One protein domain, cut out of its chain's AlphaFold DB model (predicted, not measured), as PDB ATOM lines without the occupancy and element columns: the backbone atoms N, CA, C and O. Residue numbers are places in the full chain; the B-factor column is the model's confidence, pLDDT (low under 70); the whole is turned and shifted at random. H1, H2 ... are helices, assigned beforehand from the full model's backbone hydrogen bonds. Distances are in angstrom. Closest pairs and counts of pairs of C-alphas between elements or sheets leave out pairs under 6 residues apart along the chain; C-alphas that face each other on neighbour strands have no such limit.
ATOM      1  N   LEU A   5     331.550 314.268 418.536       76.94
ATOM      2  CA  LEU A   5     330.234 314.894 418.618       76.94
ATOM      3  C   LEU A   5     330.339 316.249 419.303       76.94
ATOM      4  O   LEU A   5     329.864 317.242 418.748       76.94
ATOM      5  N   SER A   6     331.065 316.316 420.422       74.44
ATOM      6  CA  SER A   6     331.448 317.582 421.053       74.44
ATOM      7  C   SER A   6     332.217 318.492 420.086       74.44
ATOM      8  O   SER A   6     331.951 319.696 420.007       74.44
ATOM      9  N   TRP A   7     333.124 317.921 419.283       75.62
ATOM     10  CA  TRP A   7     333.864 318.681 418.273       75.62
ATOM     11  C   TRP A   7     332.955 319.243 417.168       75.62
ATOM     12  O   TRP A   7     333.015 320.439 416.887       75.62
ATOM     13  N   ILE A   8     332.075 318.421 416.581       75.62
ATOM     14  CA  ILE A   8     331.114 318.818 415.539       75.62
ATOM     15  C   ILE A   8     330.160 319.884 416.068       75.62
ATOM     16  O   ILE A   8     329.901 320.861 415.366       75.62
ATOM     17  N   ALA A   9     329.640 319.701 417.284       73.19
ATOM     18  CA  ALA A   9     328.722 320.646 417.903       73.19
ATOM     19  C   ALA A   9     329.366 322.029 418.073       73.19
ATOM     20  O   ALA A   9     328.707 323.040 417.847       73.19
ATOM     21  N   SER A  10     330.661 322.064 418.392       70.06
ATOM     22  CA  SER A  10     331.396 323.305 418.647       70.06
ATOM     23  C   SER A  10     331.966 323.961 417.381       70.06
ATOM     24  O   SER A  10     332.086 325.180 417.330       70.06
ATOM     25  N   HIS A  11     332.323 323.180 416.351       68.25
ATOM     26  CA  HIS A  11     333.137 323.670 415.223       68.25
ATOM     27  C   HIS A  11     332.547 323.438 413.826       68.25
ATOM     28  O   HIS A  11     333.033 324.014 412.854       68.25
ATOM     29  N   GLY A  12     331.515 322.604 413.695       71.38
ATOM     30  CA  GLY A  12     330.774 322.420 412.447       71.38
ATOM     31  C   GLY A  12     329.252 322.402 412.610       71.38
ATOM     32  O   GLY A  12     328.601 321.637 411.874       71.38
ATOM     33  N   PRO A  13     328.657 323.194 413.531       74.81
ATOM     34  CA  PRO A  13     327.237 323.093 413.827       74.81
ATOM     35  C   PRO A  13     326.386 323.395 412.598       74.81
ATOM     36  O   PRO A  13     325.359 322.762 412.420       74.81
ATOM     37  N   GLU A  14     326.813 324.261 411.677       77.75
ATOM     38  CA  GLU A  14     326.070 324.592 410.455       77.75
ATOM     39  C   GLU A  14     325.842 323.363 409.576       77.75
ATOM     40  O   GLU A  14     324.746 323.167 409.048       77.75
ATOM     41  N   THR A  15     326.862 322.516 409.417       78.75
ATOM     42  CA  THR A  15     326.770 321.327 408.559       78.75
ATOM     43  C   THR A  15     325.894 320.263 409.208       78.75
ATOM     44  O   THR A  15     325.041 319.673 408.536       78.75
ATOM     45  N   ALA A  16     326.066 320.035 410.513       77.81
ATOM     46  CA  ALA A  16     325.213 319.131 411.274       77.81
ATOM     47  C   ALA A  16     323.761 319.633 411.290       77.81
ATOM     48  O   ALA A  16     322.868 318.916 410.844       77.81
ATOM     49  N   ARG A  17     323.535 320.900 411.645       82.50
ATOM     50  CA  ARG A  17     322.240 321.591 411.605       82.50
ATOM     51  C   ARG A  17     321.598 321.498 410.230       82.50
ATOM     52  O   ARG A  17     320.424 321.174 410.145       82.50
ATOM     53  N   LYS A  18     322.345 321.695 409.138       84.75
ATOM     54  CA  LYS A  18     321.826 321.540 407.768       84.75
ATOM     55  C   LYS A  18     321.353 320.110 407.496       84.75
ATOM     56  O   LYS A  18     320.298 319.929 406.895       84.75
ATOM     57  N   ARG A  19     322.119 319.095 407.909       84.44
ATOM     58  CA  ARG A  19     321.763 317.675 407.723       84.44
ATOM     59  C   ARG A  19     320.523 317.302 408.534       84.44
ATOM     60  O   ARG A  19     319.598 316.715 407.979       84.44
ATOM     61  N   VAL A  20     320.481 317.714 409.796       83.69
ATOM     62  CA  VAL A  20     319.357 317.455 410.701       83.69
ATOM     63  C   VAL A  20     318.112 318.206 410.258       83.69
ATOM     64  O   VAL A  20     317.053 317.602 410.135       83.69
ATOM     65  N   LYS A  21     318.245 319.484 409.890       86.06
ATOM     66  CA  LYS A  21     317.160 320.270 409.303       86.06
ATOM     67  C   LYS A  21     316.601 319.578 408.068       86.06
ATOM     68  O   LYS A  21     315.397 319.412 407.987       86.06
ATOM     69  N   LYS A  22     317.436 319.096 407.140       86.00
ATOM     70  CA  LYS A  22     316.942 318.355 405.966       86.00
ATOM     71  C   LYS A  22     316.156 317.105 406.352       86.00
ATOM     72  O   LYS A  22     315.113 316.866 405.757       86.00
ATOM     73  N   LEU A  23     316.632 316.327 407.324       86.50
ATOM     74  CA  LEU A  23     315.908 315.156 407.825       86.50
ATOM     75  C   LEU A  23     314.551 315.564 408.425       86.50
ATOM     76  O   LEU A  23     313.522 315.029 408.019       86.50
ATOM     77  N   HIS A  24     314.547 316.570 409.300       85.94
ATOM     78  CA  HIS A  24     313.347 317.127 409.917       85.94
ATOM     79  C   HIS A  24     312.347 317.644 408.875       85.94
ATOM     80  O   HIS A  24     311.166 317.314 408.916       85.94
ATOM     81  N   GLU A  25     312.803 318.435 407.903       86.88
ATOM     82  CA  GLU A  25     311.966 318.986 406.836       86.88
ATOM     83  C   GLU A  25     311.342 317.887 405.985       86.88
ATOM     84  O   GLU A  25     310.172 317.973 405.622       86.88
ATOM     85  N   MET A  26     312.094 316.827 405.712       84.44
ATOM     86  CA  MET A  26     311.598 315.703 404.935       84.44
ATOM     87  C   MET A  26     310.508 314.921 405.679       84.44
ATOM     88  O   MET A  26     309.539 314.478 405.064       84.44
ATOM     89  N   VAL A  27     310.647 314.781 407.001       83.75
ATOM     90  CA  VAL A  27     309.638 314.144 407.855       83.75
ATOM     91  C   VAL A  27     308.426 315.064 408.051       83.75
ATOM     92  O   VAL A  27     307.297 314.585 408.023       83.75
ATOM     93  N   ASN A  28     308.609 316.380 408.200       81.69
ATOM     94  CA  ASN A  28     307.561 317.269 408.724       81.69
ATOM     95  C   ASN A  28     306.975 318.293 407.755       81.69
ATOM     96  O   ASN A  28     305.816 318.674 407.932       81.69
ATOM     97  N   LYS A  29     307.736 318.760 406.762       76.00
ATOM     98  CA  LYS A  29     307.353 319.897 405.905       76.00
ATOM     99  C   LYS A  29     306.705 319.503 404.580       76.00
ATOM    100  O   LYS A  29     306.443 320.366 403.745       76.00
ATOM    101  N   ASP A  30     306.403 318.225 404.379       77.06
ATOM    102  CA  ASP A  30     305.525 317.828 403.281       77.06
ATOM    103  C   ASP A  30     304.143 318.473 403.480       77.06
ATOM    104  O   ASP A  30     303.593 318.371 404.577       77.06
ATOM    105  N   LYS A  31     303.576 319.132 402.456       67.31
ATOM    106  CA  LYS A  31     302.385 320.011 402.578       67.31
ATOM    107  C   LYS A  31     301.195 319.358 403.303       67.31
ATOM    108  O   LYS A  31     300.433 320.055 403.958       67.31
ATOM    109  N   ASN A  32     301.090 318.027 403.249       76.50
ATOM    110  CA  ASN A  32     300.032 317.239 403.898       76.50
ATOM    111  C   ASN A  32     300.540 316.264 404.978       76.50
ATOM    112  O   ASN A  32     299.796 315.383 405.420       76.50
ATOM    113  N   LYS A  33     301.821 316.363 405.365       84.56
ATOM    114  CA  LYS A  33     302.540 315.371 406.185       84.56
ATOM    115  C   LYS A  33     302.377 313.945 405.637       84.56
ATOM    116  O   LYS A  33     302.353 312.981 406.403       84.56
ATOM    117  N   LEU A  34     302.221 313.813 404.317       85.25
ATOM    118  CA  LEU A  34     301.857 312.561 403.657       85.25
ATOM    119  C   LEU A  34     302.946 311.510 403.870       85.25
ATOM    120  O   LEU A  34     302.648 310.408 404.318       85.25
ATOM    121  N   PHE A  35     304.210 311.902 403.699       86.50
ATOM    122  CA  PHE A  35     305.341 311.028 404.003       86.50
ATOM    123  C   PHE A  35     305.383 310.573 405.475       86.50
ATOM    124  O   PHE A  35     305.617 309.402 405.752       86.50
ATOM    125  N   ARG A  36     305.083 311.458 406.434       88.12
ATOM    126  CA  ARG A  36     305.035 311.094 407.862       88.12
ATOM    127  C   ARG A  36     303.916 310.114 408.182       88.12
ATOM    128  O   ARG A  36     304.108 309.213 408.992       88.12
ATOM    129  N   LYS A  37     302.734 310.320 407.596       90.00
ATOM    130  CA  LYS A  37     301.590 309.413 407.753       90.00
ATOM    131  C   LYS A  37     301.919 308.039 407.184       90.00
ATOM    132  O   LYS A  37     301.671 307.053 407.863       90.00
ATOM    133  N   PHE A  38     302.538 308.005 406.004       89.25
ATOM    134  CA  PHE A  38     303.038 306.782 405.391       89.25
ATOM    135  C   PHE A  38     304.046 306.073 406.301       89.25
ATOM    136  O   PHE A  38     303.831 304.931 406.672       89.25
ATOM    137  N   LEU A  39     305.069 306.774 406.793       89.81
ATOM    138  CA  LEU A  39     306.072 306.172 407.672       89.81
ATOM    139  C   LEU A  39     305.474 305.629 408.981       89.81
ATOM    140  O   LEU A  39     305.837 304.549 409.433       89.81
ATOM    141  N   LYS A  40     304.517 306.346 409.584       92.31
ATOM    142  CA  LYS A  40     303.781 305.853 410.761       92.31
ATOM    143  C   LYS A  40     302.924 304.627 410.446       92.31
ATOM    144  O   LYS A  40     302.782 303.767 411.309       92.31
ATOM    145  N   PHE A  41     302.335 304.572 409.254       92.00
ATOM    146  CA  PHE A  41     301.579 303.419 408.785       92.00
ATOM    147  C   PHE A  41     302.497 302.203 408.617       92.00
ATOM    148  O   PHE A  41     302.202 301.158 409.188       92.00
ATOM    149  N   GLU A  42     303.646 302.361 407.958       92.69
ATOM    150  CA  GLU A  42     304.652 301.300 407.813       92.69
ATOM    151  C   GLU A  42     305.125 300.777 409.174       92.69
ATOM    152  O   GLU A  42     305.159 299.571 409.394       92.69
ATOM    153  N   ILE A  43     305.402 301.671 410.134       94.31
ATOM    154  CA  ILE A  43     305.769 301.268 411.499       94.31
ATOM    155  C   ILE A  43     304.626 300.491 412.160       94.31
ATOM    156  O   ILE A  43     304.858 299.417 412.696       94.31
ATOM    157  N   LYS A  44     303.385 300.990 412.107       94.50
ATOM    158  CA  LYS A  44     302.227 300.329 412.734       94.50
ATOM    159  C   LYS A  44     301.982 298.920 412.178       94.50
ATOM    160  O   LYS A  44     301.539 298.045 412.916       94.50
ATOM    161  N   ASN A  45     302.255 298.711 410.893       93.00
ATOM    162  CA  ASN A  45     302.092 297.417 410.234       93.00
ATOM    163  C   ASN A  45     303.357 296.549 410.294       93.00
ATOM    164  O   ASN A  45     303.347 295.420 409.801       93.00
ATOM    165  N   TYR A  46     304.440 297.031 410.906       92.94
ATOM    166  CA  TYR A  46     305.653 296.251 411.064       92.94
ATOM    167  C   TYR A  46     305.481 295.190 412.154       92.94
ATOM    168  O   TYR A  46     305.172 295.508 413.304       92.94
ATOM    169  N   HIS A  47     305.711 293.928 411.784       90.12
ATOM    170  CA  HIS A  47     305.650 292.780 412.683       90.12
ATOM    171  C   HIS A  47     307.002 292.070 412.696       90.12
ATOM    172  O   HIS A  47     307.551 291.722 411.642       90.12
ATOM    173  N   ILE A  48     307.533 291.838 413.895       84.50
ATOM    174  CA  ILE A  48     308.726 291.013 414.064       84.50
ATOM    175  C   ILE A  48     308.328 289.535 414.179       84.50
ATOM    176  O   ILE A  48     307.301 289.217 414.783       84.50
ATOM    177  N   PRO A  49     309.117 288.605 413.617       79.38
ATOM    178  CA  PRO A  49     308.959 287.189 413.918       79.38
ATOM    179  C   PRO A  49     309.107 286.958 415.428       79.38
ATOM    180  O   PRO A  49     310.011 287.522 416.043       79.38
ATOM    181  N   ILE A  50     308.253 286.101 415.998       62.53
ATOM    182  CA  ILE A  50     308.047 285.866 417.446       62.53
ATOM    183  C   ILE A  50     309.326 285.444 418.214       62.53
ATOM    184  O   ILE A  50     309.302 285.382 419.432       62.53
ATOM    185  N   GLN A  51     310.455 285.197 417.545       59.97
ATOM    186  CA  GLN A  51     311.682 284.633 418.133       59.97
ATOM    187  C   GLN A  51     312.930 285.524 417.992       59.97
ATOM    188  O   GLN A  51     314.053 285.030 418.087       59.97
ATOM    189  N   LYS A  52     312.785 286.822 417.704       67.69
ATOM    190  CA  LYS A  52     313.946 287.710 417.537       67.69
ATOM    191  C   LYS A  52     314.300 288.445 418.832       67.69
ATOM    192  O   LYS A  52     313.457 289.114 419.422       67.69
ATOM    193  N   SER A  53     315.568 288.344 419.239       80.19
ATOM    194  CA  SER A  53     316.151 289.168 420.302       80.19
ATOM    195  C   SER A  53     316.231 290.644 419.887       80.19
ATOM    196  O   SER A  53     316.144 290.975 418.701       80.19
ATOM    197  N   VAL A  54     316.452 291.534 420.863       80.69
ATOM    198  CA  VAL A  54     316.766 292.960 420.637       80.69
ATOM    199  C   VAL A  54     317.880 293.116 419.609       80.69
ATOM    200  O   VAL A  54     317.765 293.903 418.677       80.69
ATOM    201  N   GLU A  55     318.927 292.313 419.759       83.56
ATOM    202  CA  GLU A  55     320.110 292.297 418.902       83.56
ATOM    203  C   GLU A  55     319.771 291.860 417.471       83.56
ATOM    204  O   GLU A  55     320.383 292.324 416.517       83.56
ATOM    205  N   ALA A  56     318.764 291.003 417.288       86.69
ATOM    206  CA  ALA A  56     318.339 290.571 415.961       86.69
ATOM    207  C   ALA A  56     317.508 291.629 415.210       86.69
ATOM    208  O   ALA A  56     317.456 291.585 413.979       86.69
ATOM    209  N   GLU A  57     316.834 292.547 415.913       90.25
ATOM    210  CA  GLU A  57     316.157 293.705 415.301       90.25
ATOM    211  C   GLU A  57     317.095 294.913 415.180       90.25
ATOM    212  O   GLU A  57     317.031 295.636 414.186       90.25
ATOM    213  N   PHE A  58     317.975 295.106 416.164       90.88
ATOM    214  CA  PHE A  58     318.885 296.238 416.301       90.88
ATOM    215  C   PHE A  58     320.323 295.758 416.603       90.88
ATOM    216  O   PHE A  58     320.774 295.823 417.748       90.88
ATOM    217  N   PRO A  59     321.077 295.298 415.592       84.50
ATOM    218  CA  PRO A  59     322.336 294.568 415.786       84.50
ATOM    219  C   PRO A  59     323.539 295.416 416.210       84.50
ATOM    220  O   PRO A  59     324.579 294.867 416.575       84.50
ATOM    221  N   ASN A  60     323.457 296.745 416.140       83.81
ATOM    222  CA  ASN A  60     324.597 297.616 416.417       83.81
ATOM    223  C   ASN A  60     324.688 297.993 417.906       83.81
ATOM    224  O   ASN A  60     323.693 298.330 418.542       83.81
ATOM    225  N   SER A  61     325.907 298.039 418.445       81.25
ATOM    226  CA  SER A  61     326.216 298.605 419.766       81.25
ATOM    227  C   SER A  61     325.654 300.021 419.989       81.25
ATOM    228  O   SER A  61     325.191 300.329 421.085       81.25
ATOM    229  N   ALA A  62     325.612 300.860 418.945       83.81
ATOM    230  CA  ALA A  62     324.983 302.180 419.001       83.81
ATOM    231  C   ALA A  62     323.476 302.088 419.297       83.81
ATOM    232  O   ALA A  62     322.925 302.937 419.999       83.81
ATOM    233  N   SER A  63     322.818 301.031 418.816       87.62
ATOM    234  CA  SER A  63     321.412 300.767 419.099       87.62
ATOM    235  C   SER A  63     321.183 300.391 420.554       87.62
ATOM    236  O   SER A  63     320.252 300.896 421.170       87.62
ATOM    237  N   VAL A  64     322.050 299.554 421.129       88.06
ATOM    238  CA  VAL A  64     321.987 299.207 422.558       88.06
ATOM    239  C   VAL A  64     322.148 300.464 423.413       88.06
ATOM    240  O   VAL A  64     321.339 300.697 424.310       88.06
ATOM    241  N   GLN A  65     323.124 301.318 423.085       88.69
ATOM    242  CA  GLN A  65     323.339 302.589 423.780       88.69
ATOM    243  C   GLN A  65     322.107 303.503 423.685       88.69
ATOM    244  O   GLN A  65     321.673 304.052 424.696       88.69
ATOM    245  N   TYR A  66     321.510 303.635 422.494       92.06
ATOM    246  CA  TYR A  66     320.269 304.387 422.307       92.06
ATOM    247  C   TYR A  66     319.138 303.836 423.181       92.06
ATOM    248  O   TYR A  66     318.524 304.579 423.945       92.06
ATOM    249  N   LEU A  67     318.880 302.531 423.093       91.38
ATOM    250  CA  LEU A  67     317.788 301.868 423.798       91.38
ATOM    251  C   LEU A  67     317.917 302.040 425.314       91.38
ATOM    252  O   LEU A  67     316.956 302.447 425.962       91.38
ATOM    253  N   GLN A  68     319.112 301.832 425.864       91.19
ATOM    254  CA  GLN A  68     319.386 302.045 427.285       91.19
ATOM    255  C   GLN A  68     319.202 303.511 427.693       91.19
ATOM    256  O   GLN A  68     318.603 303.781 428.732       91.19
ATOM    257  N   SER A  69     319.657 304.464 426.866       90.69
ATOM    258  CA  SER A  69     319.498 305.902 427.144       90.69
ATOM    259  C   SER A  69     318.035 306.358 427.176       90.69
ATOM    260  O   SER A  69     317.701 307.310 427.878       90.69
ATOM    261  N   GLU A  70     317.153 305.651 426.465       91.62
ATOM    262  CA  GLU A  70     315.708 305.894 426.456       91.62
ATOM    263  C   GLU A  70     314.946 304.997 427.457       91.62
ATOM    264  O   GLU A  70     313.716 305.023 427.496       91.62
ATOM    265  N   GLY A  71     315.656 304.217 428.280       91.62
ATOM    266  CA  GLY A  71     315.073 303.384 429.336       91.62
ATOM    267  C   GLY A  71     314.472 302.057 428.862       91.62
ATOM    268  O   GLY A  71     313.696 301.446 429.599       91.62
ATOM    269  N   TYR A  72     314.804 301.593 427.656       89.19
ATOM    270  CA  TYR A  72     314.392 300.274 427.179       89.19
ATOM    271  C   TYR A  72     315.282 299.172 427.763       89.19
ATOM    272  O   TYR A  72     316.510 299.272 427.776       89.19
ATOM    273  N   ASP A  73     314.653 298.085 428.204       85.88
ATOM    274  CA  ASP A  73     315.344 296.898 428.702       85.88
ATOM    275  C   ASP A  73     315.807 296.017 427.534       85.88
ATOM    276  O   ASP A  73     315.010 295.323 426.902       85.88
ATOM    277  N   THR A  74     317.110 296.042 427.250       83.88
ATOM    278  CA  THR A  74     317.716 295.268 426.157       83.88
ATOM    279  C   THR A  74     317.959 293.797 426.510       83.88
ATOM    280  O   THR A  74     318.493 293.063 425.685       83.88
ATOM    281  N   THR A  75     317.618 293.351 427.723       82.44
ATOM    282  CA  THR A  75     317.796 291.951 428.151       82.44
ATOM    283  C   THR A  75     316.533 291.114 427.968       82.44
ATOM    284  O   THR A  75     316.592 289.884 427.955       82.44
ATOM    285  N   LYS A  76     315.379 291.770 427.809       78.38
ATOM    286  CA  LYS A  76     314.084 291.109 427.648       78.38
ATOM    287  C   LYS A  76     313.774 290.821 426.186       78.38
ATOM    288  O   LYS A  76     314.257 291.481 425.268       78.38
ATOM    289  N   HIS A  77     312.908 289.833 425.984       78.38
ATOM    290  CA  HIS A  77     312.317 289.581 424.679       78.38
ATOM    291  C   HIS A  77     311.543 290.826 424.225       78.38
ATOM    292  O   HIS A  77     310.699 291.326 424.970       78.38
ATOM    293  N   ILE A  78     311.824 291.318 423.015       81.88
ATOM    294  CA  ILE A  78     311.041 292.406 422.425       81.88
ATOM    295  C   ILE A  78     309.842 291.805 421.692       81.88
ATOM    296  O   ILE A  78     309.976 290.791 421.009       81.88
ATOM    297  N   ASP A  79     308.673 292.420 421.819       87.81
ATOM    298  CA  ASP A  79     307.507 292.151 420.982       87.81
ATOM    299  C   ASP A  79     307.340 293.228 419.889       87.81
ATOM    300  O   ASP A  79     308.001 294.270 419.883       87.81
ATOM    301  N   SER A  80     306.430 293.004 418.937       88.81
ATOM    302  CA  SER A  80     306.168 293.992 417.879       88.81
ATOM    303  C   SER A  80     305.774 295.358 418.450       88.81
ATOM    304  O   SER A  80     306.173 296.381 417.897       88.81
ATOM    305  N   SER A  81     305.048 295.398 419.573       90.00
ATOM    306  CA  SER A  81     304.603 296.657 420.179       90.00
ATOM    307  C   SER A  81     305.776 297.504 420.687       90.00
ATOM    308  O   SER A  81     305.825 298.713 420.442       90.00
ATOM    309  N   THR A  82     306.780 296.872 421.297       89.75
ATOM    310  CA  THR A  82     307.976 297.556 421.790       89.75
ATOM    311  C   THR A  82     308.845 298.049 420.634       89.75
ATOM    312  O   THR A  82     309.287 299.198 420.662       89.75
ATOM    313  N   VAL A  83     309.031 297.260 419.566       91.12
ATOM    314  CA  VAL A  83     309.756 297.725 418.364       91.12
ATOM    315  C   VAL A  83     309.063 298.932 417.734       91.12
ATOM    316  O   VAL A  83     309.708 299.929 417.406       91.12
ATOM    317  N   GLN A  84     307.737 298.886 417.609       93.75
ATOM    318  CA  GLN A  84     306.951 300.009 417.104       93.75
ATOM    319  C   GLN A  84     307.117 301.255 417.983       93.75
ATOM    320  O   GLN A  84     307.293 302.357 417.458       93.75
ATOM    321  N   ALA A  85     307.120 301.092 419.309       92.44
ATOM    322  CA  ALA A  85     307.357 302.183 420.248       92.44
ATOM    323  C   ALA A  85     308.757 302.798 420.079       92.44
ATOM    324  O   ALA A  85     308.869 304.025 420.029       92.44
ATOM    325  N   VAL A  86     309.797 301.971 419.915       92.88
ATOM    326  CA  VAL A  86     311.176 302.415 419.640       92.88
ATOM    327  C   VAL A  86     311.239 303.216 418.337       92.88
ATOM    328  O   VAL A  86     311.749 304.338 418.330       92.88
ATOM    329  N   LEU A  87     310.675 302.692 417.243       94.06
ATOM    330  CA  LEU A  87     310.666 303.365 415.938       94.06
ATOM    331  C   LEU A  87     309.917 304.706 415.999       94.06
ATOM    332  O   LEU A  87     310.399 305.714 415.480       94.06
ATOM    333  N   VAL A  88     308.773 304.760 416.690       93.69
ATOM    334  CA  VAL A  88     308.047 306.017 416.942       93.69
ATOM    335  C   VAL A  88     308.881 306.982 417.790       93.69
ATOM    336  O   VAL A  88     308.875 308.184 417.512       93.69
ATOM    337  N   GLY A  89     309.600 306.484 418.798       93.62
ATOM    338  CA  GLY A  89     310.541 307.259 419.607       93.62
ATOM    339  C   GLY A  89     311.630 307.908 418.754       93.62
ATOM    340  O   GLY A  89     311.832 309.119 418.839       93.62
ATOM    341  N   ILE A  90     312.236 307.149 417.839       92.88
ATOM    342  CA  ILE A  90     313.241 307.664 416.898       92.88
ATOM    343  C   ILE A  90     312.656 308.777 416.020       92.88
ATOM    344  O   ILE A  90     313.265 309.838 415.874       92.88
ATOM    345  N   LEU A  91     311.442 308.600 415.483       90.75
ATOM    346  CA  LEU A  91     310.798 309.659 414.697       90.75
ATOM    347  C   LEU A  91     310.544 310.927 415.517       90.75
ATOM    348  O   LEU A  91     310.685 312.027 414.987       90.75
ATOM    349  N   LYS A  92     310.202 310.795 416.805       90.88
ATOM    350  CA  LYS A  92     310.070 311.954 417.699       90.88
ATOM    351  C   LYS A  92     311.408 312.666 417.895       90.88
ATOM    352  O   LYS A  92     311.410 313.889 417.957       90.88
ATOM    353  N   LYS A  93     312.538 311.953 417.944       90.12
ATOM    354  CA  LYS A  93     313.870 312.584 418.002       90.12
ATOM    355  C   LYS A  93     314.160 313.403 416.746       90.12
ATOM    356  O   LYS A  93     314.685 314.503 416.849       90.12
ATOM    357  N   PHE A  94     313.747 312.925 415.571       87.50
ATOM    358  CA  PHE A  94     313.899 313.671 414.312       87.50
ATOM    359  C   PHE A  94     313.009 314.924 414.241       87.50
ATOM    360  O   PHE A  94     313.278 315.833 413.452       87.50
ATOM    361  N   ASP A  95     311.969 314.997 415.076       83.81
ATOM    362  CA  ASP A  95     311.115 316.177 415.216       83.81
ATOM    363  C   ASP A  95     311.718 317.256 416.124       83.81
ATOM    364  O   ASP A  95     311.231 318.384 416.108       83.81
ATOM    365  N   GLN A  96     312.744 316.941 416.918       82.94
ATOM    366  CA  GLN A  96     313.318 317.898 417.859       82.94
ATOM    367  C   GLN A  96     314.178 318.929 417.129       82.94
ATOM    368  O   GLN A  96     315.067 318.585 416.346       82.94
ATOM    369  N   ASP A  97     313.943 320.205 417.428       76.12
ATOM    370  CA  ASP A  97     314.821 321.273 416.972       76.12
ATOM    371  C   ASP A  97     316.166 321.171 417.693       76.12
ATOM    372  O   ASP A  97     316.271 321.306 418.917       76.12
ATOM    373  N   LEU A  98     317.222 320.944 416.912       73.12
ATOM    374  CA  LEU A  98     318.582 321.078 417.405       73.12
ATOM    375  C   LEU A  98     318.980 322.548 417.383       73.12
ATOM    376  O   LEU A  98     319.404 323.095 416.359       73.12
ATOM    377  N   VAL A  99     318.893 323.170 418.551       72.50
ATOM    378  CA  VAL A  99     319.699 324.349 418.841       72.50
ATOM    379  C   VAL A  99     321.112 323.837 419.083       72.50
ATOM    380  O   VAL A  99     321.323 323.003 419.951       72.50
ATOM    381  N   PHE A 100     322.052 324.272 418.248       67.81
ATOM    382  CA  PHE A 100     323.472 324.079 418.515       67.81
ATOM    383  C   PHE A 100     323.943 325.348 419.207       67.81
ATOM    384  O   PHE A 100     324.185 326.353 418.535       67.81
ATOM    385  N   ASP A 101     323.988 325.303 420.528       68.69
ATOM    386  CA  ASP A 101     324.706 326.264 421.356       68.69
ATOM    387  C   ASP A 101     325.980 325.605 421.913       68.69
ATOM    388  O   ASP A 101     326.166 324.390 421.826       68.69
ATOM    389  N   ALA A 102     326.881 326.413 422.471       62.66
ATOM    390  CA  ALA A 102     328.092 325.915 423.121       62.66
ATOM    391  C   ALA A 102     327.806 325.205 424.463       62.66
ATOM    392  O   ALA A 102     328.742 324.854 425.179       62.66
ATOM    393  N   GLN A 103     326.535 325.026 424.851       68.00
ATOM    394  CA  GLN A 103     326.184 324.428 426.130       68.00
ATOM    395  C   GLN A 103     326.200 322.900 426.062       68.00
ATOM    396  O   GLN A 103     325.920 322.253 425.048       68.00
ATOM    397  N   MET A 104     326.449 322.313 427.230       64.69
ATOM    398  CA  MET A 104     326.432 320.876 427.475       64.69
ATOM    399  C   MET A 104     325.067 320.233 427.106       64.69
ATOM    400  O   MET A 104     324.979 319.056 426.798       64.69
ATOM    401  N   SER A 105     323.971 320.982 427.023       74.19
ATOM    402  CA  SER A 105     322.685 320.436 426.562       74.19
ATOM    403  C   SER A 105     322.628 320.126 425.061       74.19
ATOM    404  O   SER A 105     321.873 319.245 424.650       74.19
ATOM    405  N   SER A 106     323.391 320.835 424.226       72.19
ATOM    406  CA  SER A 106     323.313 320.696 422.764       72.19
ATOM    407  C   SER A 106     324.030 319.456 422.242       72.19
ATOM    408  O   SER A 106     323.537 318.802 421.319       72.19
ATOM    409  N   HIS A 107     325.157 319.081 422.854       77.56
ATOM    410  CA  HIS A 107     325.889 317.882 422.444       77.56
ATOM    411  C   HIS A 107     325.118 316.598 422.791       77.56
ATOM    412  O   HIS A 107     325.015 315.734 421.929       77.56
ATOM    413  N   LEU A 108     324.480 316.509 423.968       83.44
ATOM    414  CA  LEU A 108     323.654 315.349 424.344       83.44
ATOM    415  C   LEU A 108     322.479 315.150 423.382       83.44
ATOM    416  O   LEU A 108     322.131 314.025 423.028       83.44
ATOM    417  N   LYS A 109     321.873 316.247 422.912       83.81
ATOM    418  CA  LYS A 109     320.812 316.186 421.896       83.81
ATOM    419  C   LYS A 109     321.344 315.689 420.554       83.81
ATOM    420  O   LYS A 109     320.687 314.874 419.908       83.81
ATOM    421  N   LEU A 110     322.520 316.161 420.132       84.69
ATOM    422  CA  LEU A 110     323.170 315.677 418.914       84.69
ATOM    423  C   LEU A 110     323.530 314.193 419.028       84.69
ATOM    424  O   LEU A 110     323.267 313.442 418.097       84.69
ATOM    425  N   GLU A 111     324.096 313.769 420.155       87.06
ATOM    426  CA  GLU A 111     324.428 312.373 420.431       87.06
ATOM    427  C   GLU A 111     323.182 311.493 420.395       87.06
ATOM    428  O   GLU A 111     323.135 310.546 419.614       87.06
ATOM    429  N   SER A 112     322.134 311.856 421.138       89.62
ATOM    430  CA  SER A 112     320.854 311.139 421.129       89.62
ATOM    431  C   SER A 112     320.283 311.023 419.712       89.62
ATOM    432  O   SER A 112     319.818 309.954 419.320       89.62
ATOM    433  N   LEU A 113     320.374 312.081 418.898       89.81
ATOM    434  CA  LEU A 113     319.932 312.050 417.504       89.81
ATOM    435  C   LEU A 113     320.785 311.125 416.626       89.81
ATOM    436  O   LEU A 113     320.252 310.409 415.779       89.81
ATOM    437  N   VAL A 114     322.106 311.167 416.790       89.50
ATOM    438  CA  VAL A 114     323.052 310.336 416.040       89.50
ATOM    439  C   VAL A 114     322.858 308.861 416.381       89.50
ATOM    440  O   VAL A 114     322.797 308.037 415.469       89.50
ATOM    441  N   LEU A 115     322.670 308.544 417.662       91.62
ATOM    442  CA  LEU A 115     322.329 307.209 418.135       91.62
ATOM    443  C   LEU A 115     320.967 306.759 417.592       91.62
ATOM    444  O   LEU A 115     320.874 305.677 417.029       91.62
ATOM    445  N   ALA A 116     319.934 307.607 417.632       93.00
ATOM    446  CA  ALA A 116     318.627 307.297 417.047       93.00
ATOM    447  C   ALA A 116     318.712 307.016 415.533       93.00
ATOM    448  O   ALA A 116     318.079 306.088 415.023       93.00
ATOM    449  N   ALA A 117     319.516 307.801 414.807       92.31
ATOM    450  CA  ALA A 117     319.769 307.592 413.386       92.31
ATOM    451  C   ALA A 117     320.518 306.279 413.122       92.31
ATOM    452  O   ALA A 117     320.166 305.585 412.171       92.31
ATOM    453  N   ALA A 118     321.498 305.922 413.955       91.56
ATOM    454  CA  ALA A 118     322.193 304.638 413.885       91.56
ATOM    455  C   ALA A 118     321.234 303.465 414.124       91.56
ATOM    456  O   ALA A 118     321.153 302.567 413.288       91.56
ATOM    457  N   THR A 119     320.429 303.540 415.187       93.44
ATOM    458  CA  THR A 119     319.425 302.529 415.533       93.44
ATOM    459  C   THR A 119     318.457 302.273 414.388       93.44
ATOM    460  O   THR A 119     318.173 301.125 414.067       93.44
ATOM    461  N   LEU A 120     317.955 303.333 413.748       94.31
ATOM    462  CA  LEU A 120     317.058 303.190 412.605       94.31
ATOM    463  C   LEU A 120     317.775 302.683 411.357       94.31
ATOM    464  O   LEU A 120     317.203 301.896 410.615       94.31
ATOM    465  N   ARG A 121     319.000 303.151 411.102       92.38
ATOM    466  CA  ARG A 121     319.793 302.758 409.932       92.38
ATOM    467  C   ARG A 121     320.065 301.259 409.924       92.38
ATOM    468  O   ARG A 121     319.984 300.646 408.866       92.38
ATOM    469  N   ASP A 122     320.391 300.709 411.087       89.94
ATOM    470  CA  ASP A 122     320.736 299.299 411.254       89.94
ATOM    471  C   ASP A 122     319.519 298.418 411.586       89.94
ATOM    472  O   ASP A 122     319.683 297.213 411.766       89.94
ATOM    473  N   SER A 123     318.302 298.975 411.663       92.69
ATOM    474  CA  SER A 123     317.121 298.177 411.992       92.69
ATOM    475  C   SER A 123     316.680 297.273 410.842       92.69
ATOM    476  O   SER A 123     316.732 297.631 409.658       92.69
ATOM    477  N   MET A 124     316.158 296.098 411.192       91.44
ATOM    478  CA  MET A 124     315.529 295.206 410.214       91.44
ATOM    479  C   MET A 124     314.308 295.855 409.555       91.44
ATOM    480  O   MET A 124     314.058 295.602 408.374       91.44
ATOM    481  N   PHE A 125     313.577 296.709 410.284       93.12
ATOM    482  CA  PHE A 125     312.501 297.528 409.725       93.12
ATOM    483  C   PHE A 125     312.952 298.320 408.492       93.12
ATOM    484  O   PHE A 125     312.326 298.205 407.438       93.12
ATOM    485  N   LEU A 126     314.033 299.107 408.597       90.75
ATOM    486  CA  LEU A 126     314.472 299.965 407.495       90.75
ATOM    487  C   LEU A 126     314.926 299.137 406.290       90.75
ATOM    488  O   LEU A 126     314.592 299.477 405.157       90.75
ATOM    489  N   THR A 127     315.635 298.034 406.539       89.56
ATOM    490  CA  THR A 127     316.076 297.096 405.497       89.56
ATOM    491  C   THR A 127     314.886 296.526 404.728       89.56
ATOM    492  O   THR A 127     314.799 296.710 403.514       89.56
ATOM    493  N   LYS A 128     313.912 295.936 405.431       90.19
ATOM    494  CA  LYS A 128     312.707 295.357 404.814       90.19
ATOM    495  C   LYS A 128     311.866 296.396 404.083       90.19
ATOM    496  O   LYS A 128     311.353 296.129 403.001       90.19
ATOM    497  N   TRP A 129     311.722 297.586 404.664       88.81
ATOM    498  CA  TRP A 129     310.973 298.668 404.036       88.81
ATOM    499  C   TRP A 129     311.640 299.123 402.730       88.81
ATOM    500  O   TRP A 129     310.959 299.324 401.723       88.81
ATOM    501  N   MET A 130     312.974 299.203 402.702       86.38
ATOM    502  CA  MET A 130     313.717 299.522 401.483       86.38
ATOM    503  C   MET A 130     313.628 298.413 400.431       86.38
ATOM    504  O   MET A 130     313.406 298.730 399.263       86.38
ATOM    505  N   GLU A 131     313.739 297.142 400.818       86.12
ATOM    506  CA  GLU A 131     313.554 295.993 399.917       86.12
ATOM    507  C   GLU A 131     312.155 295.995 399.290       86.12
ATOM    508  O   GLU A 131     312.018 295.895 398.070       86.12
ATOM    509  N   HIS A 132     311.115 296.205 400.103       83.94
ATOM    510  CA  HIS A 132     309.739 296.291 399.624       83.94
ATOM    511  C   HIS A 132     309.552 297.461 398.648       83.94
ATOM    512  O   HIS A 132     308.962 297.293 397.582       83.94
ATOM    513  N   SER A 133     310.128 298.628 398.955       78.56
ATOM    514  CA  SER A 133     310.021 299.826 398.111       78.56
ATOM    515  C   SER A 133     310.647 299.667 396.718       78.56
ATOM    516  O   SER A 133     310.226 300.339 395.780       78.56
ATOM    517  N   GLN A 134     311.631 298.775 396.558       73.44
ATOM    518  CA  GLN A 134     312.278 298.513 395.268       73.44
ATOM    519  C   GLN A 134     311.445 297.604 394.353       73.44
ATOM    520  O   GLN A 134     311.620 297.650 393.137       73.44
ATOM    521  N   GLY A 135     310.533 296.805 394.916       73.38
ATOM    522  CA  GLY A 135     309.657 295.901 394.161       73.38
ATOM    523  C   GLY A 135     308.435 296.575 393.528       73.38
ATOM    524  O   GLY A 135     307.732 295.953 392.737       73.38
ATOM    525  N   ILE A 136     308.171 297.839 393.859       72.06
ATOM    526  CA  ILE A 136     306.949 298.542 393.474       72.06
ATOM    527  C   ILE A 136     307.126 299.265 392.123       72.06
ATOM    528  O   ILE A 136     307.888 300.227 392.015       72.06
ATOM    529  N   GLN A 137     306.392 298.835 391.087       56.59
ATOM    530  CA  GLN A 137     306.324 299.496 389.773       56.59
ATOM    531  C   GLN A 137     304.973 300.213 389.568       56.59
ATOM    532  O   GLN A 137     304.072 299.656 388.951       56.59
ATOM    533  N   ALA A 138     304.823 301.466 390.026       53.59
ATOM    534  CA  ALA A 138     303.706 302.328 389.602       53.59
ATOM    535  C   ALA A 138     303.965 303.840 389.795       53.59
ATOM    536  O   ALA A 138     304.734 304.285 390.652       53.59
ATOM    537  N   SER A 139     303.281 304.652 388.985       61.75
ATOM    538  CA  SER A 139     303.511 306.092 388.761       61.75
ATOM    539  C   SER A 139     303.309 307.010 389.977       61.75
ATOM    540  O   SER A 139     303.954 308.053 390.052       61.75
ATOM    541  N   THR A 140     302.474 306.631 390.953       57.03
ATOM    542  CA  THR A 140     302.251 307.423 392.186       57.03
ATOM    543  C   THR A 140     303.128 306.942 393.346       57.03
ATOM    544  O   THR A 140     303.638 307.748 394.126       57.03
ATOM    545  N   GLU A 141     303.396 305.638 393.417       63.91
ATOM    546  CA  GLU A 141     304.310 305.043 394.400       63.91
ATOM    547  C   GLU A 141     305.764 305.456 394.149       63.91
ATOM    548  O   GLU A 141     306.537 305.588 395.094       63.91
ATOM    549  N   THR A 142     306.108 305.807 392.905       72.88
ATOM    550  CA  THR A 142     307.435 306.330 392.540       72.88
ATOM    551  C   THR A 142     307.850 307.529 393.409       72.88
ATOM    552  O   THR A 142     309.000 307.601 393.843       72.88
ATOM    553  N   LEU A 143     306.924 308.446 393.732       79.69
ATOM    554  CA  LEU A 143     307.224 309.603 394.587       79.69
ATOM    555  C   LEU A 143     307.508 309.185 396.039       79.69
ATOM    556  O   LEU A 143     308.390 309.750 396.686       79.69
ATOM    557  N   LEU A 144     306.770 308.206 396.568       79.94
ATOM    558  CA  LEU A 144     306.980 307.695 397.926       79.94
ATOM    559  C   LEU A 144     308.284 306.906 398.033       79.94
ATOM    560  O   LEU A 144     309.023 307.112 398.992       79.94
ATOM    561  N   VAL A 145     308.607 306.086 397.031       81.38
ATOM    562  CA  VAL A 145     309.882 305.356 396.932       81.38
ATOM    563  C   VAL A 145     311.060 306.329 396.858       81.38
ATOM    564  O   VAL A 145     312.077 306.147 397.535       81.38
ATOM    565  N   GLU A 146     310.926 307.417 396.097       82.62
ATOM    566  CA  GLU A 146     311.942 308.468 396.043       82.62
ATOM    567  C   GLU A 146     312.120 309.161 397.401       82.62
ATOM    568  O   GLU A 146     313.258 309.357 397.846       82.62
ATOM    569  N   LYS A 147     311.017 309.477 398.096       85.56
ATOM    570  CA  LYS A 147     311.060 310.046 399.450       85.56
ATOM    571  C   LYS A 147     311.646 309.072 400.471       85.56
ATOM    572  O   LYS A 147     312.458 309.498 401.283       85.56
ATOM    573  N   ALA A 148     311.319 307.783 400.412       85.88
ATOM    574  CA  ALA A 148     311.911 306.748 401.263       85.88
ATOM    575  C   ALA A 148     313.424 306.645 401.025       85.88
ATOM    576  O   ALA A 148     314.226 306.748 401.951       85.88
ATOM    577  N   SER A 149     313.840 306.612 399.758       84.88
ATOM    578  CA  SER A 149     315.255 306.668 399.391       84.88
ATOM    579  C   SER A 149     315.919 307.950 399.903       84.88
ATOM    580  O   SER A 149     317.056 307.934 400.366       84.88
ATOM    581  N   GLN A 150     315.248 309.101 399.818       86.38
ATOM    582  CA  GLN A 150     315.747 310.368 400.361       86.38
ATOM    583  C   GLN A 150     315.873 310.342 401.888       86.38
ATOM    584  O   GLN A 150     316.864 310.850 402.420       86.38
ATOM    585  N   PHE A 151     314.928 309.704 402.577       89.12
ATOM    586  CA  PHE A 151     314.946 309.517 404.020       89.12
ATOM    587  C   PHE A 151     316.169 308.730 404.451       89.12
ATOM    588  O   PHE A 151     316.976 309.250 405.215       89.12
ATOM    589  N   CYS A 152     316.362 307.534 403.891       89.31
ATOM    590  CA  CYS A 152     317.485 306.660 404.223       89.31
ATOM    591  C   CYS A 152     318.822 307.361 403.997       89.31
ATOM    592  O   CYS A 152     319.732 307.276 404.816       89.31
ATOM    593  N   ARG A 153     318.931 308.152 402.928       84.00
ATOM    594  CA  ARG A 153     320.119 308.973 402.666       84.00
ATOM    595  C   ARG A 153     320.341 310.057 403.714       84.00
ATOM    596  O   ARG A 153     321.482 310.309 404.093       84.00
ATOM    597  N   ASN A 154     319.284 310.733 404.153       87.75
ATOM    598  CA  ASN A 154     319.387 311.750 405.195       87.75
ATOM    599  C   ASN A 154     319.718 311.125 406.557       87.75
ATOM    600  O   ASN A 154     320.562 311.672 407.262       87.75
ATOM    601  N   VAL A 155     319.153 309.956 406.875       89.44
ATOM    602  CA  VAL A 155     319.523 309.152 408.051       89.44
ATOM    603  C   VAL A 155     321.001 308.757 407.977       89.44
ATOM    604  O   VAL A 155     321.746 309.059 408.904       89.44
ATOM    605  N   ASN A 156     321.479 308.228 406.843       86.75
ATOM    606  CA  ASN A 156     322.894 307.887 406.630       86.75
ATOM    607  C   ASN A 156     323.835 309.091 406.821       86.75
ATOM    608  O   ASN A 156     324.924 308.958 407.374       86.75
ATOM    609  N   LYS A 157     323.412 310.294 406.409       85.56
ATOM    610  CA  LYS A 157     324.177 311.534 406.630       85.56
ATOM    611  C   LYS A 157     324.243 311.943 408.103       85.56
ATOM    612  O   LYS A 157     325.160 312.670 408.468       85.56
ATOM    613  N   VAL A 158     323.295 311.551 408.943       86.44
ATOM    614  CA  VAL A 158     323.389 311.785 410.394       86.44
ATOM    615  C   VAL A 158     324.200 310.661 411.046       86.44
ATOM    616  O   VAL A 158     325.111 310.937 411.820       86.44
ATOM    617  N   TYR A 159     323.957 309.414 410.637       85.12
ATOM    618  CA  TYR A 159     324.656 308.211 411.093       85.12
ATOM    619  C   TYR A 159     326.175 308.245 410.868       85.12
ATOM    620  O   TYR A 159     326.916 307.733 411.699       85.12
ATOM    621  N   GLN A 160     326.663 308.881 409.794       81.56
ATOM    622  CA  GLN A 160     328.097 308.884 409.455       81.56
ATOM    623  C   GLN A 160     329.019 309.315 410.612       81.56
ATOM    624  O   GLN A 160     330.190 308.953 410.619       81.56
ATOM    625  N   TYR A 161     328.518 310.097 411.574       80.25
ATOM    626  CA  TYR A 161     329.304 310.517 412.727       80.25
ATOM    627  C   TYR A 161     329.659 309.342 413.648       80.25
ATOM    628  O   TYR A 161     330.776 309.321 414.157       80.25
ATOM    629  N   VAL A 162     328.793 308.326 413.769       78.00
ATOM    630  CA  VAL A 162     329.108 307.061 414.462       78.00
ATOM    631  C   VAL A 162     330.253 306.338 413.763       78.00
ATOM    632  O   VAL A 162     331.220 305.961 414.416       78.00
ATOM    633  N   CYS A 163     330.223 306.239 412.429       75.00
ATOM    634  CA  CYS A 163     331.300 305.585 411.679       75.00
ATOM    635  C   CYS A 163     332.667 306.231 411.922       75.00
ATOM    636  O   CYS A 163     333.676 305.533 411.956       75.00
ATOM    637  N   ILE A 164     332.718 307.558 412.085       75.38
ATOM    638  CA  ILE A 164     333.985 308.238 412.367       75.38
ATOM    639  C   ILE A 164     334.458 307.918 413.794       75.38
ATOM    640  O   ILE A 164     335.648 307.678 413.980       75.38
ATOM    641  N   ILE A 165     333.556 307.847 414.783       76.25
ATOM    642  CA  ILE A 165     333.899 307.404 416.149       76.25
ATOM    643  C   ILE A 165     334.482 305.993 416.119       76.25
ATOM    644  O   ILE A 165     335.540 305.747 416.700       76.25
ATOM    645  N   ASP A 166     333.817 305.074 415.425       76.25
ATOM    646  CA  ASP A 166     334.245 303.681 415.348       76.25
ATOM    647  C   ASP A 166     335.586 303.536 414.632       76.25
ATOM    648  O   ASP A 166     336.441 302.776 415.088       76.25
ATOM    649  N   LEU A 167     335.812 304.316 413.571       75.25
ATOM    650  CA  LEU A 167     337.098 304.381 412.884       75.25
ATOM    651  C   LEU A 167     338.201 304.895 413.814       75.25
ATOM    652  O   LEU A 167     339.245 304.260 413.919       75.25
ATOM    653  N   ILE A 168     337.966 306.002 414.528       74.31
ATOM    654  CA  ILE A 168     338.916 306.554 415.505       74.31
ATOM    655  C   ILE A 168     339.266 305.488 416.552       74.31
ATOM    656  O   ILE A 168     340.443 305.214 416.786       74.31
ATOM    657  N   ARG A 169     338.254 304.828 417.130       79.38
ATOM    658  CA  ARG A 169     338.434 303.752 418.119       79.38
ATOM    659  C   ARG A 169     339.156 302.541 417.538       79.38
ATOM    660  O   ARG A 169     339.903 301.875 418.248       79.38
ATOM    661  N   TYR A 170     338.893 302.181 416.286       79.50
ATOM    662  CA  TYR A 170     339.573 301.079 415.610       79.50
ATOM    663  C   TYR A 170     341.058 301.391 415.412       79.50
ATOM    664  O   TYR A 170     341.904 300.599 415.821       79.50
ATOM    665  N   VAL A 171     341.367 302.565 414.860       75.12
ATOM    666  CA  VAL A 171     342.735 303.022 414.591       75.12
ATOM    667  C   VAL A 171     343.540 303.098 415.890       75.12
ATOM    668  O   VAL A 171     344.605 302.496 415.979       75.12
ATOM    669  N   GLN A 172     342.986 303.722 416.934       78.06
ATOM    670  CA  GLN A 172     343.642 303.853 418.243       78.06
ATOM    671  C   GLN A 172     343.874 302.517 418.964       78.06
ATOM    672  O   GLN A 172     344.767 302.425 419.801       78.06
ATOM    673  N   ARG A 173     343.072 301.483 418.671       81.69
ATOM    674  CA  ARG A 173     343.280 300.129 419.213       81.69
ATOM    675  C   ARG A 173     344.427 299.393 418.531       81.69
ATOM    676  O   ARG A 173     345.000 298.495 419.139       81.69
ATOM    677  N   LYS A 174     344.690 299.694 417.259       80.44
ATOM    678  CA  LYS A 174     345.685 298.985 416.451       80.44
ATOM    679  C   LYS A 174     347.062 299.613 416.570       80.44
ATOM    680  O   LYS A 174     348.036 298.879 416.674       80.44
ATOM    681  N   GLU A 175     347.131 300.938 416.606       74.88
ATOM    682  CA  GLU A 175     348.387 301.671 416.688       74.88
ATOM    683  C   GLU A 175     348.202 302.966 417.495       74.88
ATOM    684  O   GLU A 175     347.116 303.557 417.479       74.88
TER     685      GLU A 175
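AT A GLANCE: This is residues 5 to 175 of the 391 residues of an uncharacterized protein of Termitomyces sp. J132 (UniProt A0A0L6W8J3). A long helix, H9, runs along one side of a compact body of mostly crossed helices, and its residues 166 to 174 stick out. H7 crosses H9, H2 runs alongside it, H8 folds back on its first part, and H6 packs on H7 with H3 alongside H6. The printed part has 171 residues with nine named helices, H1 to H9 in chain order, and no named strand: class all helix. It is compact, with a radius of gyration of the C-alphas of 16.6 A and spans of 48 by 39 by 30 A.

HOW THE PARTS SIT: H9, residues 141 to 174, has a kink of 37 degrees near residue 160. Its residues 152 to 162 alone touch the hub H7, residues 104 to 121, at a steep tilt of 65 degrees; the closest C-alphas, of Ala 118 and Tyr 159, are 5.2 A apart. H2, residues 13 to 28, touches H9 at Leu 23 and Asn 154, C-alphas 5.5 A apart, opposite ways. H8, residues 124 to 134, forms a helical hairpin with H9, closest C-alphas Ser 133 and Val 145, 5.7 A. H7 also touches H1, residues 5 to 11, H5, residues 61 to 69, and H6, residues 80 to 94. H3, residues 34 to 44, touches H6 at a shallow tilt of 29 degrees. H4, residues 54 to 57, only just touches H8, with 3 pairs of C-alphas within 8 A. Every O i to N i+4 pair is within hydrogen-bond range in H1, H2, H3, H5, H6 and H8, against 13 of 14 in H7 and 27 of 30 in H9; H4 is too short for one.

IN THESE COORDINATES: H9 measures 47.3 A, from C-alpha 141 at (304.310, 305.043, 394.400) to C-alpha 174 at (345.685, 298.985, 416.451). H7 measures 26.1 A. H1 begins at C-alpha 5, (330.234, 314.894, 418.618).

THE WHOLE: The printed part has no cut and no long link. Mean pLDDT of the printed part is 82.8; residues under 70 include 100 to 104 and 137 to 141.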